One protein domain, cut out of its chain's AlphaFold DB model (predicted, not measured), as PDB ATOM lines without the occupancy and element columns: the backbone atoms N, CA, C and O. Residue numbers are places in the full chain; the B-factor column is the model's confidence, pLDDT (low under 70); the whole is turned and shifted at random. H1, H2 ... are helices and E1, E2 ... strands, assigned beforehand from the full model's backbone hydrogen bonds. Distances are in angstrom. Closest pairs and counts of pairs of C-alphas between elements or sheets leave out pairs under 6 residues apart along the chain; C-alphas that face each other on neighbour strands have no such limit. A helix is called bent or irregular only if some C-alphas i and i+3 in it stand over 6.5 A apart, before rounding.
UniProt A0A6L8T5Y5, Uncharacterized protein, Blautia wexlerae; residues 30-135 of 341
ATOM      1  N   THR A  30     -26.607  14.479 -43.779       87.19
ATOM      2  CA  THR A  30     -26.055  15.597 -42.999       87.19
ATOM      3  C   THR A  30     -26.602  16.926 -43.512       87.19
ATOM      4  O   THR A  30     -27.110  17.711 -42.721       87.19
ATOM      5  N   GLU A  31     -26.591  17.138 -44.829       84.44
ATOM      6  CA  GLU A  31     -27.192  18.321 -45.459       84.44
ATOM      7  C   GLU A  31     -28.679  18.438 -45.106       84.44
ATOM      8  O   GLU A  31     -29.145  19.496 -44.693       84.44
ATOM      9  N   ASN A  32     -29.418  17.330 -45.173       86.75
ATOM     10  CA  ASN A  32     -30.826  17.297 -44.799       86.75
ATOM     11  C   ASN A  32     -31.045  17.638 -43.315       86.75
ATOM     12  O   ASN A  32     -31.975  18.373 -42.988       86.75
ATOM     13  N   ALA A  33     -30.186  17.159 -42.413       90.19
ATOM     14  CA  ALA A  33     -30.253  17.535 -41.002       90.19
ATOM     15  C   ALA A  33     -30.019  19.043 -40.796       90.19
ATOM     16  O   ALA A  33     -30.756  19.672 -40.035       90.19
ATOM     17  N   ASP A  34     -29.059  19.634 -41.515       89.25
ATOM     18  CA  ASP A  34     -28.793  21.076 -41.469       89.25
ATOM     19  C   ASP A  34     -29.987  21.893 -41.992       89.25
ATOM     20  O   ASP A  34     -30.312  22.947 -41.443       89.25
ATOM     21  N   ILE A  35     -30.687  21.407 -43.023       89.56
ATOM     22  CA  ILE A  35     -31.906  22.046 -43.544       89.56
ATOM     23  C   ILE A  35     -33.040  21.989 -42.525       89.56
ATOM     24  O   ILE A  35     -33.659  23.017 -42.252       89.56
ATOM     25  N   VAL A  36     -33.287  20.830 -41.910       92.06
ATOM     26  CA  VAL A  36     -34.305  20.700 -40.853       92.06
ATOM     27  C   VAL A  36     -34.002  21.651 -39.694       92.06
ATOM     28  O   VAL A  36     -34.905  22.334 -39.212       92.06
ATOM     29  N   GLN A  37     -32.734  21.763 -39.294       93.44
ATOM     30  CA  GLN A  37     -32.309  22.712 -38.266       93.44
ATOM     31  C   GLN A  37     -32.625  24.164 -38.665       93.44
ATOM     32  O   GLN A  37     -33.151  24.925 -37.852       93.44
ATOM     33  N   LYS A  38     -32.391  24.548 -39.925       92.75
ATOM     34  CA  LYS A  38     -32.765  25.881 -40.425       92.75
ATOM     35  C   LYS A  38     -34.274  26.115 -40.412       92.75
ATOM     36  O   LYS A  38     -34.696  27.219 -40.079       92.75
ATOM     37  N   TYR A  39     -35.088  25.109 -40.744       95.00
ATOM     38  CA  TYR A  39     -36.547  25.214 -40.625       95.00
ATOM     39  C   TYR A  39     -36.959  25.458 -39.173       95.00
ATOM     40  O   TYR A  39     -37.777  26.337 -38.919       95.00
ATOM     41  N   MET A  40     -36.367  24.739 -38.214       95.12
ATOM     42  CA  MET A  40     -36.640  24.949 -36.789       95.12
ATOM     43  C   MET A  40     -36.307  26.382 -36.354       95.12
ATOM     44  O   MET A  40     -37.149  27.056 -35.765       95.12
ATOM     45  N   GLU A  41     -35.120  26.879 -36.711       95.69
ATOM     46  CA  GLU A  41     -34.694  28.253 -36.413       95.69
ATOM     47  C   GLU A  41     -35.611  29.299 -37.065       95.69
ATOM     48  O   GLU A  41     -35.955  30.313 -36.453       95.69
ATOM     49  N   ALA A  42     -36.037  29.055 -38.307       95.19
ATOM     50  CA  ALA A  42     -36.973  29.915 -39.017       95.19
ATOM     51  C   ALA A  42     -38.345  29.946 -38.331       95.19
ATOM     52  O   ALA A  42     -38.897  31.023 -38.110       95.19
ATOM     53  N   VAL A  43     -38.882  28.790 -37.940       95.31
ATOM     54  CA  VAL A  43     -40.156  28.693 -37.215       95.31
ATOM     55  C   VAL A  43     -40.091  29.475 -35.907       95.31
ATOM     56  O   VAL A  43     -40.954  30.318 -35.664       95.31
ATOM     57  N   GLU A  44     -39.055  29.261 -35.096       95.06
ATOM     58  CA  GLU A  44     -38.881  29.969 -33.821       95.06
ATOM     59  C   GLU A  44     -38.789  31.489 -34.005       95.06
ATOM     60  O   GLU A  44     -39.321  32.252 -33.195       95.06
ATOM     61  N   LYS A  45     -38.148  31.937 -35.089       95.25
ATOM     62  CA  LYS A  45     -37.951  33.357 -35.389       95.25
ATOM     63  C   LYS A  45     -39.195  34.037 -35.964       95.25
ATOM     64  O   LYS A  45     -39.516  35.152 -35.554       95.25
ATOM     65  N   PHE A  46     -39.851  33.423 -36.947       94.62
ATOM     66  CA  PHE A  46     -40.856  34.091 -37.779       94.62
ATOM     67  C   PHE A  46     -42.292  33.803 -37.341       94.62
ATOM     68  O   PHE A  46     -43.130  34.707 -37.398       94.62
ATOM     69  N   LEU A  47     -42.586  32.591 -36.852       95.94
ATOM     70  CA  LEU A  47     -43.956  32.188 -36.520       95.94
ATOM     71  C   LEU A  47     -44.641  33.126 -35.513       95.94
ATOM     72  O   LEU A  47     -45.765  33.540 -35.797       95.94
ATOM     73  N   PRO A  48     -43.997  33.568 -34.411       96.44
ATOM     74  CA  PRO A  48     -44.641  34.483 -33.467       96.44
ATOM     75  C   PRO A  48     -45.090  35.806 -34.106       96.44
ATOM     76  O   PRO A  48     -46.177  36.304 -33.807       96.44
ATOM     77  N   GLY A  49     -44.273  36.361 -35.009       94.81
ATOM     78  CA  GLY A  49     -44.603  37.584 -35.743       94.81
ATOM     79  C   GLY A  49     -45.770  37.371 -36.704       94.81
ATOM     80  O   GLY A  49     -46.705  38.166 -36.718       94.81
ATOM     81  N   MET A  50     -45.762  36.257 -37.440       95.38
ATOM     82  CA  MET A  50     -46.848  35.887 -38.352       95.38
ATOM     83  C   MET A  50     -48.183  35.712 -37.636       95.38
ATOM     84  O   MET A  50     -49.190  36.276 -38.064       95.38
ATOM     85  N   THR A  51     -48.195  35.006 -36.502       95.25
ATOM     86  CA  THR A  51     -49.427  34.844 -35.723       95.25
ATOM     87  C   THR A  51     -49.916  36.179 -35.168       95.25
ATOM     88  O   THR A  51     -51.112  36.461 -35.216       95.25
ATOM     89  N   ALA A  52     -49.001  37.049 -34.723       93.88
ATOM     90  CA  ALA A  52     -49.358  38.369 -34.213       93.88
ATOM     91  C   ALA A  52     -49.971  39.274 -35.296       93.88
ATOM     92  O   ALA A  52     -50.930  39.991 -35.009       93.88
ATOM     93  N   MET A  53     -49.488  39.203 -36.546       91.75
ATOM     94  CA  MET A  53     -50.073  39.930 -37.690       91.75
ATOM     95  C   MET A  53     -51.535  39.546 -37.956       91.75
ATOM     96  O   MET A  53     -52.310  40.355 -38.467       91.75
ATOM     97  N   LEU A  54     -51.929  38.335 -37.567       92.56
ATOM     98  CA  LEU A  54     -53.295  37.829 -37.667       92.56
ATOM     99  C   LEU A  54     -54.157  38.133 -36.434       92.56
ATOM    100  O   LEU A  54     -55.334  37.779 -36.414       92.56
ATOM    101  N   GLY A  55     -53.598  38.778 -35.405       92.75
ATOM    102  CA  GLY A  55     -54.264  38.946 -34.110       92.75
ATOM    103  C   GLY A  55     -54.396  37.633 -33.329       92.75
ATOM    104  O   GLY A  55     -55.274  37.508 -32.476       92.75
ATOM    105  N   LEU A  56     -53.541  36.656 -33.630       95.25
ATOM    106  CA  LEU A  56     -53.524  35.318 -33.049       95.25
ATOM    107  C   LEU A  56     -52.221  35.071 -32.281       95.25
ATOM    108  O   LEU A  56     -51.278  35.864 -32.296       95.25
ATOM    109  N   THR A  57     -52.167  33.938 -31.597       96.06
ATOM    110  CA  THR A  57     -50.995  33.452 -30.870       96.06
ATOM    111  C   THR A  57     -50.497  32.149 -31.478       96.06
ATOM    112  O   THR A  57     -51.263  31.421 -32.100       96.06
ATOM    113  N   VAL A  58     -49.229  31.800 -31.247       95.25
ATOM    114  CA  VAL A  58     -48.650  30.522 -31.709       95.25
ATOM    115  C   VAL A  58     -49.472  29.315 -31.242       95.25
ATOM    116  O   VAL A  58     -49.615  28.350 -31.981       95.25
ATOM    117  N   SER A  59     -50.074  29.378 -30.050       95.88
ATOM    118  CA  SER A  59     -50.934  28.310 -29.524       95.88
ATOM    119  C   SER A  59     -52.263  28.131 -30.258       95.88
ATOM    120  O   SER A  59     -52.895  27.094 -30.083       95.88
ATOM    121  N   ASP A  60     -52.700  29.114 -31.050       96.38
ATOM    122  CA  ASP A  60     -53.889  28.974 -31.899       96.38
ATOM    123  C   ASP A  60     -53.599  28.125 -33.153       96.38
ATOM    124  O   ASP A  60     -54.532  27.669 -33.812       96.38
ATOM    125  N   PHE A  61     -52.321  27.907 -33.487       97.12
ATOM    126  CA  PHE A  61     -51.898  27.222 -34.701       97.12
ATOM    127  C   PHE A  61     -51.539  25.758 -34.461       97.12
ATOM    128  O   PHE A  61     -50.957  25.369 -33.450       97.12
ATOM    129  N   THR A  62     -51.829  24.948 -35.471       96.88
ATOM    130  CA  THR A  62     -51.446  23.543 -35.557       96.88
ATOM    131  C   THR A  62     -50.592  23.325 -36.796       96.88
ATOM    132  O   THR A  62     -50.857  23.901 -37.848       96.88
ATOM    133  N   LEU A  63     -49.540  22.517 -36.665       96.38
ATOM    134  CA  LEU A  63     -48.725  22.103 -37.803       96.38
ATOM    135  C   LEU A  63     -49.575  21.256 -38.756       96.38
ATOM    136  O   LEU A  63     -50.165  20.257 -38.332       96.38
ATOM    137  N   ASP A  64     -49.579  21.625 -40.032       95.25
ATOM    138  CA  ASP A  64     -50.136  20.795 -41.083       95.25
ATOM    139  C   ASP A  64     -49.223  19.596 -41.343       95.25
ATOM    140  O   ASP A  64     -48.068  19.733 -41.753       95.25
ATOM    141  N   LYS A  65     -49.732  18.398 -41.066       92.19
ATOM    142  CA  LYS A  65     -48.929  17.172 -41.136       92.19
ATOM    143  C   LYS A  65     -48.558  16.806 -42.566       92.19
ATOM    144  O   LYS A  65     -47.502  16.211 -42.751       92.19
ATOM    145  N   GLU A  66     -49.403  17.153 -43.533       92.38
ATOM    146  CA  GLU A  66     -49.129  16.918 -44.953       92.38
ATOM    147  C   GLU A  66     -47.900  17.715 -45.387       92.38
ATOM    148  O   GLU A  66     -46.937  17.106 -45.839       92.38
ATOM    149  N   SER A  67     -47.830  19.007 -45.043       93.00
ATOM    150  CA  SER A  67     -46.642  19.835 -45.316       93.00
ATOM    151  C   SER A  67     -45.322  19.252 -44.772       93.00
ATOM    152  O   SER A  67     -44.267  19.366 -45.397       93.00
ATOM    153  N   LEU A  68     -45.362  18.562 -43.624       91.06
ATOM    154  CA  LEU A  68     -44.185  17.892 -43.061       91.06
ATOM    155  C   LEU A  68     -43.798  16.626 -43.842       91.06
ATOM    156  O   LEU A  68     -42.609  16.323 -43.970       91.06
ATOM    157  N   PHE A  69     -44.782  15.865 -44.331       88.31
ATOM    158  CA  PHE A  69     -44.525  14.711 -45.192       88.31
ATOM    159  C   PHE A  69     -43.979  15.147 -46.549       88.31
ATOM    160  O   PHE A  69     -42.980  14.581 -46.988       88.31
ATOM    161  N   ASP A  70     -44.541  16.206 -47.129       89.62
ATOM    162  CA  ASP A  70     -44.081  16.771 -48.395       89.62
ATOM    163  C   ASP A  70     -42.645  17.281 -48.286       89.62
ATOM    164  O   ASP A  70     -41.833  17.023 -49.171       89.62
ATOM    165  N   LEU A  71     -42.282  17.953 -47.182       91.44
ATOM    166  CA  LEU A  71     -40.891  18.342 -46.945       91.44
ATOM    167  C   LEU A  71     -39.976  17.112 -46.899       91.44
ATOM    168  O   LEU A  71     -38.933  17.099 -47.549       91.44
ATOM    169  N   ARG A  72     -40.346  16.075 -46.137       88.38
ATOM    170  CA  ARG A  72     -39.537  14.853 -46.010       88.38
ATOM    171  C   ARG A  72     -39.300  14.199 -47.370       88.38
ATOM    172  O   ARG A  72     -38.174  13.785 -47.641       88.38
ATOM    173  N   ASP A  73     -40.351  14.071 -48.171       85.81
ATOM    174  CA  ASP A  73     -40.304  13.347 -49.438       85.81
ATOM    175  C   ASP A  73     -39.542  14.163 -50.493       85.81
ATOM    176  O   ASP A  73     -38.623  13.635 -51.119       85.81
ATOM    177  N   ASN A  74     -39.776  15.475 -50.580       85.38
ATOM    178  CA  ASN A  74     -39.077  16.348 -51.530       85.38
ATOM    179  C   ASN A  74     -37.594  16.555 -51.179       85.38
ATOM    180  O   ASN A  74     -36.747  16.653 -52.069       85.38
ATOM    181  N   MET A  75     -37.227  16.488 -49.894       84.94
ATOM    182  CA  MET A  75     -35.821  16.493 -49.470       84.94
ATOM    183  C   MET A  75     -35.024  15.286 -49.991       84.94
ATOM    184  O   MET A  75     -33.788  15.323 -50.014       84.94
ATOM    185  N   LEU A  76     -35.690  14.200 -50.403       77.31
ATOM    186  CA  LEU A  76     -35.032  13.082 -51.082       77.31
ATOM    187  C   LEU A  76     -34.684  13.416 -52.533       77.31
ATOM    188  O   LEU A  76     -33.680  12.904 -53.025       77.31
ATOM    189  N   GLU A  77     -35.422  14.315 -53.170       78.25
ATOM    190  CA  GLU A  77     -35.179  14.786 -54.539       78.25
ATOM    191  C   GLU A  77     -34.325  16.069 -54.579       78.25
ATOM    192  O   GLU A  77     -33.853  16.483 -55.632       78.25
ATOM    193  N   GLY A  78     -34.015  16.649 -53.412       77.75
ATOM    194  CA  GLY A  78     -33.201  17.864 -53.295       77.75
ATOM    195  C   GLY A  78     -34.012  19.159 -53.334       77.75
ATOM    196  O   GLY A  78     -33.429  20.233 -53.483       77.75
ATOM    197  N   GLU A  79     -35.328  19.058 -53.161       82.50
ATOM    198  CA  GLU A  79     -36.267  20.174 -53.079       82.50
ATOM    199  C   GLU A  79     -36.747  20.387 -51.634       82.50
ATOM    200  O   GLU A  79     -36.727  19.473 -50.806       82.50
ATOM    201  N   TYR A  80     -37.172  21.611 -51.303       88.56
ATOM    202  CA  TYR A  80     -37.552  21.992 -49.939       88.56
ATOM    203  C   TYR A  80     -38.950  22.613 -49.908       88.56
ATOM    204  O   TYR A  80     -39.143  23.785 -50.232       88.56
ATOM    205  N   SER A  81     -39.932  21.815 -49.499       91.00
ATOM    206  CA  SER A  81     -41.336  22.228 -49.420       91.00
ATOM    207  C   SER A  81     -41.608  23.190 -48.260       91.00
ATOM    208  O   SER A  81     -40.897  23.170 -47.248       91.00
ATOM    209  N   PRO A  82     -42.650  24.029 -48.348       94.56
ATOM    210  CA  PRO A  82     -43.086  24.833 -47.216       94.56
ATOM    211  C   PRO A  82     -43.575  23.967 -46.054       94.56
ATOM    212  O   PRO A  82     -44.256  22.967 -46.249       94.56
ATOM    213  N   ILE A  83     -43.279  24.409 -44.832       96.44
ATOM    214  CA  ILE A  83     -43.942  23.951 -43.614       96.44
ATOM    215  C   ILE A  83     -45.081  24.913 -43.308       96.44
ATOM    216  O   ILE A  83     -44.864  26.122 -43.174       96.44
ATOM    217  N   VAL A  84     -46.289  24.369 -43.188       97.12
ATOM    218  CA  VAL A  84     -47.522  25.147 -43.057       97.12
ATOM    219  C   VAL A  84     -48.115  24.960 -41.668       97.12
ATOM    220  O   VAL A  84     -48.259  23.849 -41.163       97.12
ATOM    221  N   TYR A  85     -48.495  26.068 -41.046       97.56
ATOM    222  CA  TYR A  85     -49.236  26.103 -39.794       97.56
ATOM    223  C   TYR A  85     -50.623  26.668 -40.060       97.56
ATOM    224  O   TYR A  85     -50.749  27.727 -40.669       97.56
ATOM    225  N   ARG A  86     -51.661  25.997 -39.558       97.31
ATOM    226  CA  ARG A  86     -53.061  26.381 -39.754       97.31
ATOM    227  C   ARG A  86     -53.753  26.689 -38.434       97.31
ATOM    228  O   ARG A  86     -53.533  25.992 -37.442       97.31
ATOM    229  N   ALA A  87     -54.625  27.689 -38.440       96.88
ATOM    230  CA  ALA A  87     -55.528  28.004 -37.340       96.88
ATOM    231  C   ALA A  87     -56.946  28.252 -37.867       96.88
ATOM    232  O   ALA A  87     -57.132  28.784 -38.959       96.88
ATOM    233  N   GLU A  88     -57.948  27.909 -37.062       95.44
ATOM    234  CA  GLU A  88     -59.346  28.258 -37.313       95.44
ATOM    235  C   GLU A  88     -59.913  28.931 -36.063       95.44
ATOM    236  O   GLU A  88     -59.869  28.368 -34.966       95.44
ATOM    237  N   LYS A  89     -60.395  30.169 -36.207       92.44
ATOM    238  CA  LYS A  89     -60.887  30.974 -35.082       92.44
ATOM    239  C   LYS A  89     -61.911  31.992 -35.554       92.44
ATOM    240  O   LYS A  89     -61.723  32.625 -36.586       92.44
ATOM    241  N   ASP A  90     -62.996  32.149 -34.798       88.88
ATOM    242  CA  ASP A  90     -64.067  33.120 -35.072       88.88
ATOM    243  C   ASP A  90     -64.613  33.059 -36.517       88.88
ATOM    244  O   ASP A  90     -64.930  34.083 -37.124       88.88
ATOM    245  N   GLY A  91     -64.691  31.846 -37.081       86.69
ATOM    246  CA  GLY A  91     -65.142  31.594 -38.456       86.69
ATOM    247  C   GLY A  91     -64.126  31.944 -39.551       86.69
ATOM    248  O   GLY A  91     -64.435  31.781 -40.727       86.69
ATOM    249  N   GLY A  92     -62.931  32.416 -39.188       92.06
ATOM    250  CA  GLY A  92     -61.811  32.618 -40.103       92.06
ATOM    251  C   GLY A  92     -60.869  31.417 -40.129       92.06
ATOM    252  O   GLY A  92     -60.647  30.769 -39.103       92.06
ATOM    253  N   LYS A  93     -60.288  31.155 -41.299       95.62
ATOM    254  CA  LYS A  93     -59.191  30.199 -41.497       95.62
ATOM    255  C   LYS A  93     -57.907  30.965 -41.765       95.62
ATOM    256  O   LYS A  93     -57.910  31.952 -42.495       95.62
ATOM    257  N   TYR A  94     -56.814  30.517 -41.177       96.12
ATOM    258  CA  TYR A  94     -55.550  31.233 -41.192       96.12
ATOM    259  C   TYR A  94     -54.410  30.275 -41.471       96.12
ATOM    260  O   TYR A  94     -54.372  29.187 -40.898       96.12
ATOM    261  N   GLU A  95     -53.462  30.705 -42.292       96.38
ATOM    262  CA  GLU A  95     -52.275  29.927 -42.617       96.38
ATOM    263  C   GLU A  95     -51.015  30.778 -42.472       96.38
ATOM    264  O   GLU A  95     -50.985  31.956 -42.829       96.38
ATOM    265  N   ALA A  96     -49.968  30.165 -41.935       96.75
ATOM    266  CA  ALA A  96     -48.623  30.710 -41.886       96.75
ATOM    267  C   ALA A  96     -47.670  29.659 -42.459       96.75
ATOM    268  O   ALA A  96     -47.521  28.577 -41.888       96.75
ATOM    269  N   ALA A  97     -47.049  29.967 -43.592       96.62
ATOM    270  CA  ALA A  97     -46.132  29.080 -44.293       96.62
ATOM    271  C   ALA A  97     -44.701  29.609 -44.189       96.62
ATOM    272  O   ALA A  97     -44.474  30.814 -44.292       96.62
ATOM    273  N   ILE A  98     -43.737  28.709 -43.997       96.31
ATOM    274  CA  ILE A  98     -42.299  29.009 -43.983       96.31
ATOM    275  C   ILE A  98     -41.608  28.030 -44.919       96.31
ATOM    276  O   ILE A  98     -41.838  26.828 -44.810       96.31
ATOM    277  N   TRP A  99     -40.739  28.514 -45.802       94.06
ATOM    278  CA  TRP A  99     -39.935  27.658 -46.676       94.06
ATOM    279  C   TRP A  99     -38.510  28.168 -46.823       94.06
ATOM    280  O   TRP A  99     -38.200  29.325 -46.524       94.06
ATOM    281  N   ILE A 100     -37.631  27.272 -47.262       91.81
ATOM    282  CA  ILE A 100     -36.219  27.556 -47.489       91.81
ATOM    283  C   ILE A 100     -35.916  27.343 -48.961       91.81
ATOM    284  O   ILE A 100     -36.193  26.279 -49.500       91.81
ATOM    285  N   LEU A 101     -35.299  28.331 -49.603       86.06
ATOM    286  CA  LEU A 101     -34.799  28.189 -50.964       86.06
ATOM    287  C   LEU A 101     -33.281  28.040 -50.949       86.06
ATOM    288  O   LEU A 101     -32.575  28.712 -50.192       86.06
ATOM    289  N   LYS A 102     -32.781  27.140 -51.797       83.00
ATOM    290  CA  LYS A 102     -31.352  27.025 -52.080       83.00
ATOM    291  C   LYS A 102     -30.967  28.100 -53.083       83.00
ATOM    292  O   LYS A 102     -31.520  28.155 -54.176       83.00
ATOM    293  N   GLU A 103     -29.988  28.915 -52.728       80.44
ATOM    294  CA  GLU A 103     -29.435  29.941 -53.608       80.44
ATOM    295  C   GLU A 103     -28.001  29.591 -54.016       80.44
ATOM    296  O   GLU A 103     -27.353  28.730 -53.415       80.44
ATOM    297  N   ALA A 104     -27.468  30.306 -55.013       76.62
ATOM    298  CA  ALA A 104     -26.091  30.128 -55.480       76.62
ATOM    299  C   ALA A 104     -25.048  30.250 -54.349       76.62
ATOM    300  O   ALA A 104     -24.006  29.598 -54.399       76.62
ATOM    301  N   TYR A 105     -25.340  31.053 -53.317       72.12
ATOM    302  CA  TYR A 105     -24.446  31.313 -52.184       72.12
ATOM    303  C   TYR A 105     -25.106  31.070 -50.819       72.12
ATOM    304  O   TYR A 105     -24.888  31.828 -49.874       72.12
ATOM    305  N   GLY A 106     -25.889  29.996 -50.688       83.25
ATOM    306  CA  GLY A 106     -26.415  29.549 -49.398       83.25
ATOM    307  C   GLY A 106     -27.909  29.263 -49.431       83.25
ATOM    308  O   GLY A 106     -28.398  28.604 -50.342       83.25
ATOM    309  N   PHE A 107     -28.617  29.726 -48.401       85.44
ATOM    310  CA  PHE A 107     -30.046  29.485 -48.228       85.44
ATOM    311  C   PHE A 107     -30.756  30.771 -47.824       85.44
ATOM    312  O   PHE A 107     -30.269  31.480 -46.938       85.44
ATOM    313  N   SER A 108     -31.919  31.023 -48.418       88.81
ATOM    314  CA  SER A 108     -32.839  32.078 -47.997       88.81
ATOM    315  C   SER A 108     -34.077  31.483 -47.339       88.81
ATOM    316  O   SER A 108     -34.519  30.387 -47.677       88.81
ATOM    317  N   VAL A 109     -34.603  32.200 -46.347       90.94
ATOM    318  CA  VAL A 109     -35.832  31.833 -45.641       90.94
ATOM    319  C   VAL A 109     -36.928  32.771 -46.100       90.94
ATOM    320  O   VAL A 109     -36.754  33.988 -46.061       90.94
ATOM    321  N   HIS A 110     -38.057  32.189 -46.471       91.38
ATOM    322  CA  HIS A 110     -39.235  32.894 -46.942       91.38
ATOM    323  C   HIS A 110     -40.436  32.521 -46.086       91.38
ATOM    324  O   HIS A 110     -40.469  31.461 -45.451       91.38
ATOM    325  N   SER A 111     -41.418  33.413 -46.049       92.94
ATOM    326  CA  SER A 111     -42.629  33.204 -45.270       92.94
ATOM    327  C   SER A 111     -43.829  33.885 -45.905       92.94
ATOM    328  O   SER A 111     -43.695  34.983 -46.442       92.94
ATOM    329  N   ALA A 112     -44.999  33.276 -45.761       93.75
ATOM    330  CA  ALA A 112     -46.266  33.814 -46.230       93.75
ATOM    331  C   ALA A 112     -47.331  33.676 -45.146       93.75
ATOM    332  O   ALA A 112     -47.337  32.711 -44.379       93.75
ATOM    333  N   VAL A 113     -48.244  34.645 -45.099       95.56
ATOM    334  CA  VAL A 113     -49.381  34.634 -44.178       95.56
ATOM    335  C   VAL A 113     -50.656  34.850 -44.964       95.56
ATOM    336  O   VAL A 113     -50.805  35.867 -45.641       95.56
ATOM    337  N   VAL A 114     -51.581  33.908 -44.836       93.88
ATOM    338  CA  VAL A 114     -52.873  33.922 -45.514       93.88
ATOM    339  C   VAL A 114     -53.983  33.943 -44.473       93.88
ATOM    340  O   VAL A 114     -53.908  33.287 -43.433       93.88
ATOM    341  N   LYS A 115     -55.041  34.700 -44.749       94.19
ATOM    342  CA  LYS A 115     -56.303  34.604 -44.014       94.19
ATOM    343  C   LYS A 115     -57.450  34.439 -44.996       94.19
ATOM    344  O   LYS A 115     -57.472  35.099 -46.027       94.19
ATOM    345  N   ASN A 116     -58.411  33.601 -44.650       90.69
ATOM    346  CA  ASN A 116     -59.683  33.469 -45.336       90.69
ATOM    347  C   ASN A 116     -60.807  33.760 -44.342       90.69
ATOM    348  O   ASN A 116     -60.844  33.204 -43.240       90.69
ATOM    349  N   LYS A 117     -61.697  34.675 -44.709       87.12
ATOM    350  CA  LYS A 117     -62.825  35.095 -43.883       87.12
ATOM    351  C   LYS A 117     -63.956  35.571 -44.781       87.12
ATOM    352  O   LYS A 117     -63.714  36.297 -45.738       87.12
ATOM    353  N   ASP A 118     -65.180  35.166 -44.459       84.12
ATOM    354  CA  ASP A 118     -66.390  35.564 -45.189       84.12
ATOM    355  C   ASP A 118     -66.322  35.253 -46.702       84.12
ATOM    356  O   ASP A 118     -66.861  35.990 -47.521       84.12
ATOM    357  N   GLY A 119     -65.643  34.160 -47.077       77.38
ATOM    358  CA  GLY A 119     -65.477  33.729 -48.473       77.38
ATOM    359  C   GLY A 119     -64.346  34.426 -49.235       77.38
ATOM    360  O   GLY A 119     -64.010  33.995 -50.328       77.38
ATOM    361  N   GLN A 120     -63.709  35.439 -48.650       84.75
ATOM    362  CA  GLN A 120     -62.590  36.150 -49.259       84.75
ATOM    363  C   GLN A 120     -61.261  35.654 -48.680       84.75
ATOM    364  O   GLN A 120     -61.124  35.468 -47.469       84.75
ATOM    365  N   SER A 121     -60.268  35.461 -49.546       88.81
ATOM    366  CA  SER A 121     -58.884  35.155 -49.171       88.81
ATOM    367  C   SER A 121     -58.009  36.403 -49.280       88.81
ATOM    368  O   SER A 121     -58.189  37.211 -50.190       88.81
ATOM    369  N   TRP A 122     -57.046  36.552 -48.370       92.88
ATOM    370  CA  TRP A 122     -56.035  37.608 -48.399       92.88
ATOM    371  C   TRP A 122     -54.646  37.053 -48.092       92.88
ATOM    372  O   TRP A 122     -54.493  36.268 -47.154       92.88
ATOM    373  N   LEU A 123     -53.641  37.539 -48.814       93.50
ATOM    374  CA  LEU A 123     -52.219  37.324 -48.568       93.50
ATOM    375  C   LEU A 123     -51.624  38.597 -47.961       93.50
ATOM    376  O   LEU A 123     -51.960  39.712 -48.362       93.50
ATOM    377  N   TYR A 124     -50.749  38.456 -46.971       92.38
ATOM    378  CA  TYR A 124     -50.016  39.599 -46.437       92.38
ATOM    379  C   TYR A 124     -48.799  39.922 -47.310       92.38
ATOM    380  O   TYR A 124     -47.885  39.106 -47.430       92.38
ATOM    381  N   ASN A 125     -48.756  41.133 -47.864       86.88
ATOM    382  CA  ASN A 125     -47.605  41.640 -48.600       86.88
ATOM    383  C   ASN A 125     -46.626  42.305 -47.624       86.88
ATOM    384  O   ASN A 125     -46.900  43.372 -47.067       86.88
ATOM    385  N   SER A 126     -45.474  41.667 -47.404       81.00
ATOM    386  CA  SER A 126     -44.497  42.142 -46.419       81.00
ATOM    387  C   SER A 126     -43.767  43.426 -46.833       81.00
ATOM    388  O   SER A 126     -43.446  44.236 -45.962       81.00
ATOM    389  N   ASP A 127     -43.583  43.662 -48.136       78.69
ATOM    390  CA  ASP A 127     -42.902  44.854 -48.659       78.69
ATOM    391  C   ASP A 127     -43.771  46.104 -48.509       78.69
ATOM    392  O   ASP A 127     -43.299  47.178 -48.132       78.69
ATOM    393  N   ARG A 128     -45.072  45.956 -48.781       83.81
ATOM    394  CA  ARG A 128     -46.071  47.032 -48.702       83.81
ATOM    395  C   ARG A 128     -46.736  47.140 -47.332       83.81
ATOM    396  O   ARG A 128     -47.437  48.116 -47.068       83.81
ATOM    397  N   GLN A 129     -46.514  46.151 -46.469       86.94
ATOM    398  CA  GLN A 129     -47.098  46.031 -45.134       86.94
ATOM    399  C   GLN A 129     -48.637  46.077 -45.123       86.94
ATOM    400  O   GLN A 129     -49.245  46.615 -44.193       86.94
ATOM    401  N   ASN A 130     -49.286  45.511 -46.142       90.50
ATOM    402  CA  ASN A 130     -50.741  45.508 -46.292       90.50
ATOM    403  C   ASN A 130     -51.287  44.107 -46.629       90.50
ATOM    404  O   ASN A 130     -50.544  43.168 -46.902       90.50
ATOM    405  N   TRP A 131     -52.611  43.963 -46.544       92.44
ATOM    406  CA  TRP A 131     -53.317  42.761 -46.987       92.44
ATOM    407  C   TRP A 131     -53.759  42.942 -48.434       92.44
ATOM    408  O   TRP A 131     -54.469  43.903 -48.732       92.44
ATOM    409  N   GLU A 132     -53.376  42.007 -49.291       90.19
ATOM    410  CA  GLU A 132     -53.789  41.932 -50.689       90.19
ATOM    411  C   GLU A 132     -54.806  40.799 -50.833       90.19
ATOM    412  O   GLU A 132     -54.707  39.776 -50.156       90.19
ATOM    413  N   ILE A 133     -55.843  41.011 -51.639       85.94
ATOM    414  CA  ILE A 133     -56.851  39.987 -51.917       85.94
ATOM    415  C   ILE A 133     -56.197  38.900 -52.776       85.94
ATOM    416  O   ILE A 133     -55.531  39.216 -53.755       85.94
ATOM    417  N   ILE A 134     -56.366  37.632 -52.391       78.69
ATOM    418  CA  ILE A 134     -56.028  36.506 -53.265       78.69
ATOM    419  C   ILE A 134     -57.253  36.273 -54.140       78.69
ATOM    420  O   ILE A 134     -58.275  35.784 -53.652       78.69
ATOM    421  N   GLU A 135     -57.159  36.663 -55.404       65.88
ATOM    422  CA  GLU A 135     -58.151  36.342 -56.424       65.88
ATOM    423  C   GLU A 135     -57.967  34.862 -56.782       65.88
ATOM    424  O   GLU A 135     -57.112  34.488 -57.576       65.88
TER     425      GLU A 135
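Overview. This is residues 30 to 135 of the 341 residues of an uncharacterized protein of Blautia wexlerae (UniProt A0A6L8T5Y5). A twisted sheet of five strands forms a wall, with the long helix H1 packed slantwise over E2 and E3 on one face and the shorter helix H2 grazing the sheet at its edge strand E1. The long hairpin E2 and E3 runs along much of the length, and the short hairpin E4 and E5 lies at the other edge, its strands turned well away from E1 by the twist. The printed part has 106 residues, with two named helices followed by five named strands, H1 H2 E1 E2 E3 E4 E5; the sheet has the order E1 - E2 - E3 - E4 - E5, all antiparallel, and the class is mixed, helices and strands. The whole is compact, with a radius of gyration of the C-alphas of 14.4 A, and elongated, spanning 44 by 28 by 25 A.

Along the chain. Find C-alpha 92 at (-61.811, 32.618, -40.103); from there E2, residues 92 to 103, runs 35.2 A. E3, residues 106 to 117, runs 37.2 A. E1 is residues 83 to 89, 20.2 A; E4 is residues 120 to 125, 16.0 A. E5, residues 130 to 134, covers 12.6 A and ends at C-alpha 134, (-56.028, 36.506, -53.265). Look for H1 from C-alpha 30 at (-26.055, 15.597, -42.999) to residue 53, 34.6 A; it is irregular, with C-alphas 45 and 48 7.1 A apart, and has a kink of 39 degrees near residue 46. H2 is residues 65 to 77, 19.3 A.

Arrangement. The strands E1 to E5 form a meander, each strand the antiparallel neighbour of the one before. Look for N 85 and O 96, 2.8 A, between E1 and E2; N 97 and O 112, 2.9 A, between E2 and E3; N 122 and O 115, 2.8 A, between E3 and E4; and N 123 and O 132, 2.8 A, between E4 and E5. With H1 on one face the sheet makes two layers, a helix on one face of a sheet. H1 has a height over the sheet of 6.5 A and stands at 36 degrees to E2 on the local plane, slantwise to the strands; only just, it is not over E1, on which 2 of its C-alphas fall. The closest C-alphas of H1 and E2 are those of Met 50 and Ala 96, 6.5 A apart. H2 only grazes the sheet, with its residues 65 to 71; its closest C-alphas to E1 are those of Ser 67 and Ile 83, 5.2 A. H1 and H2 are close but not clearly touching, Asn 32 and Met 75 having the closest C-alphas at 6.9 A. O i to N i+4 pairs are within hydrogen-bond range in 18 of 20 cases in H1 and 7 of 9 in H2.

Size, cuts and confidence. The two C-alphas farthest apart are those of Thr 30 and Asp 118, 45.1 A. The printed part has no cut. The link from H1 to H2 is long, with 11 residues, of which 62 to 63 pair antiparallel with residues 85 to 86 of E1; the other links are tight. The mean pLDDT of the printed part is 90.4, and residue 135 is the one residue under 70.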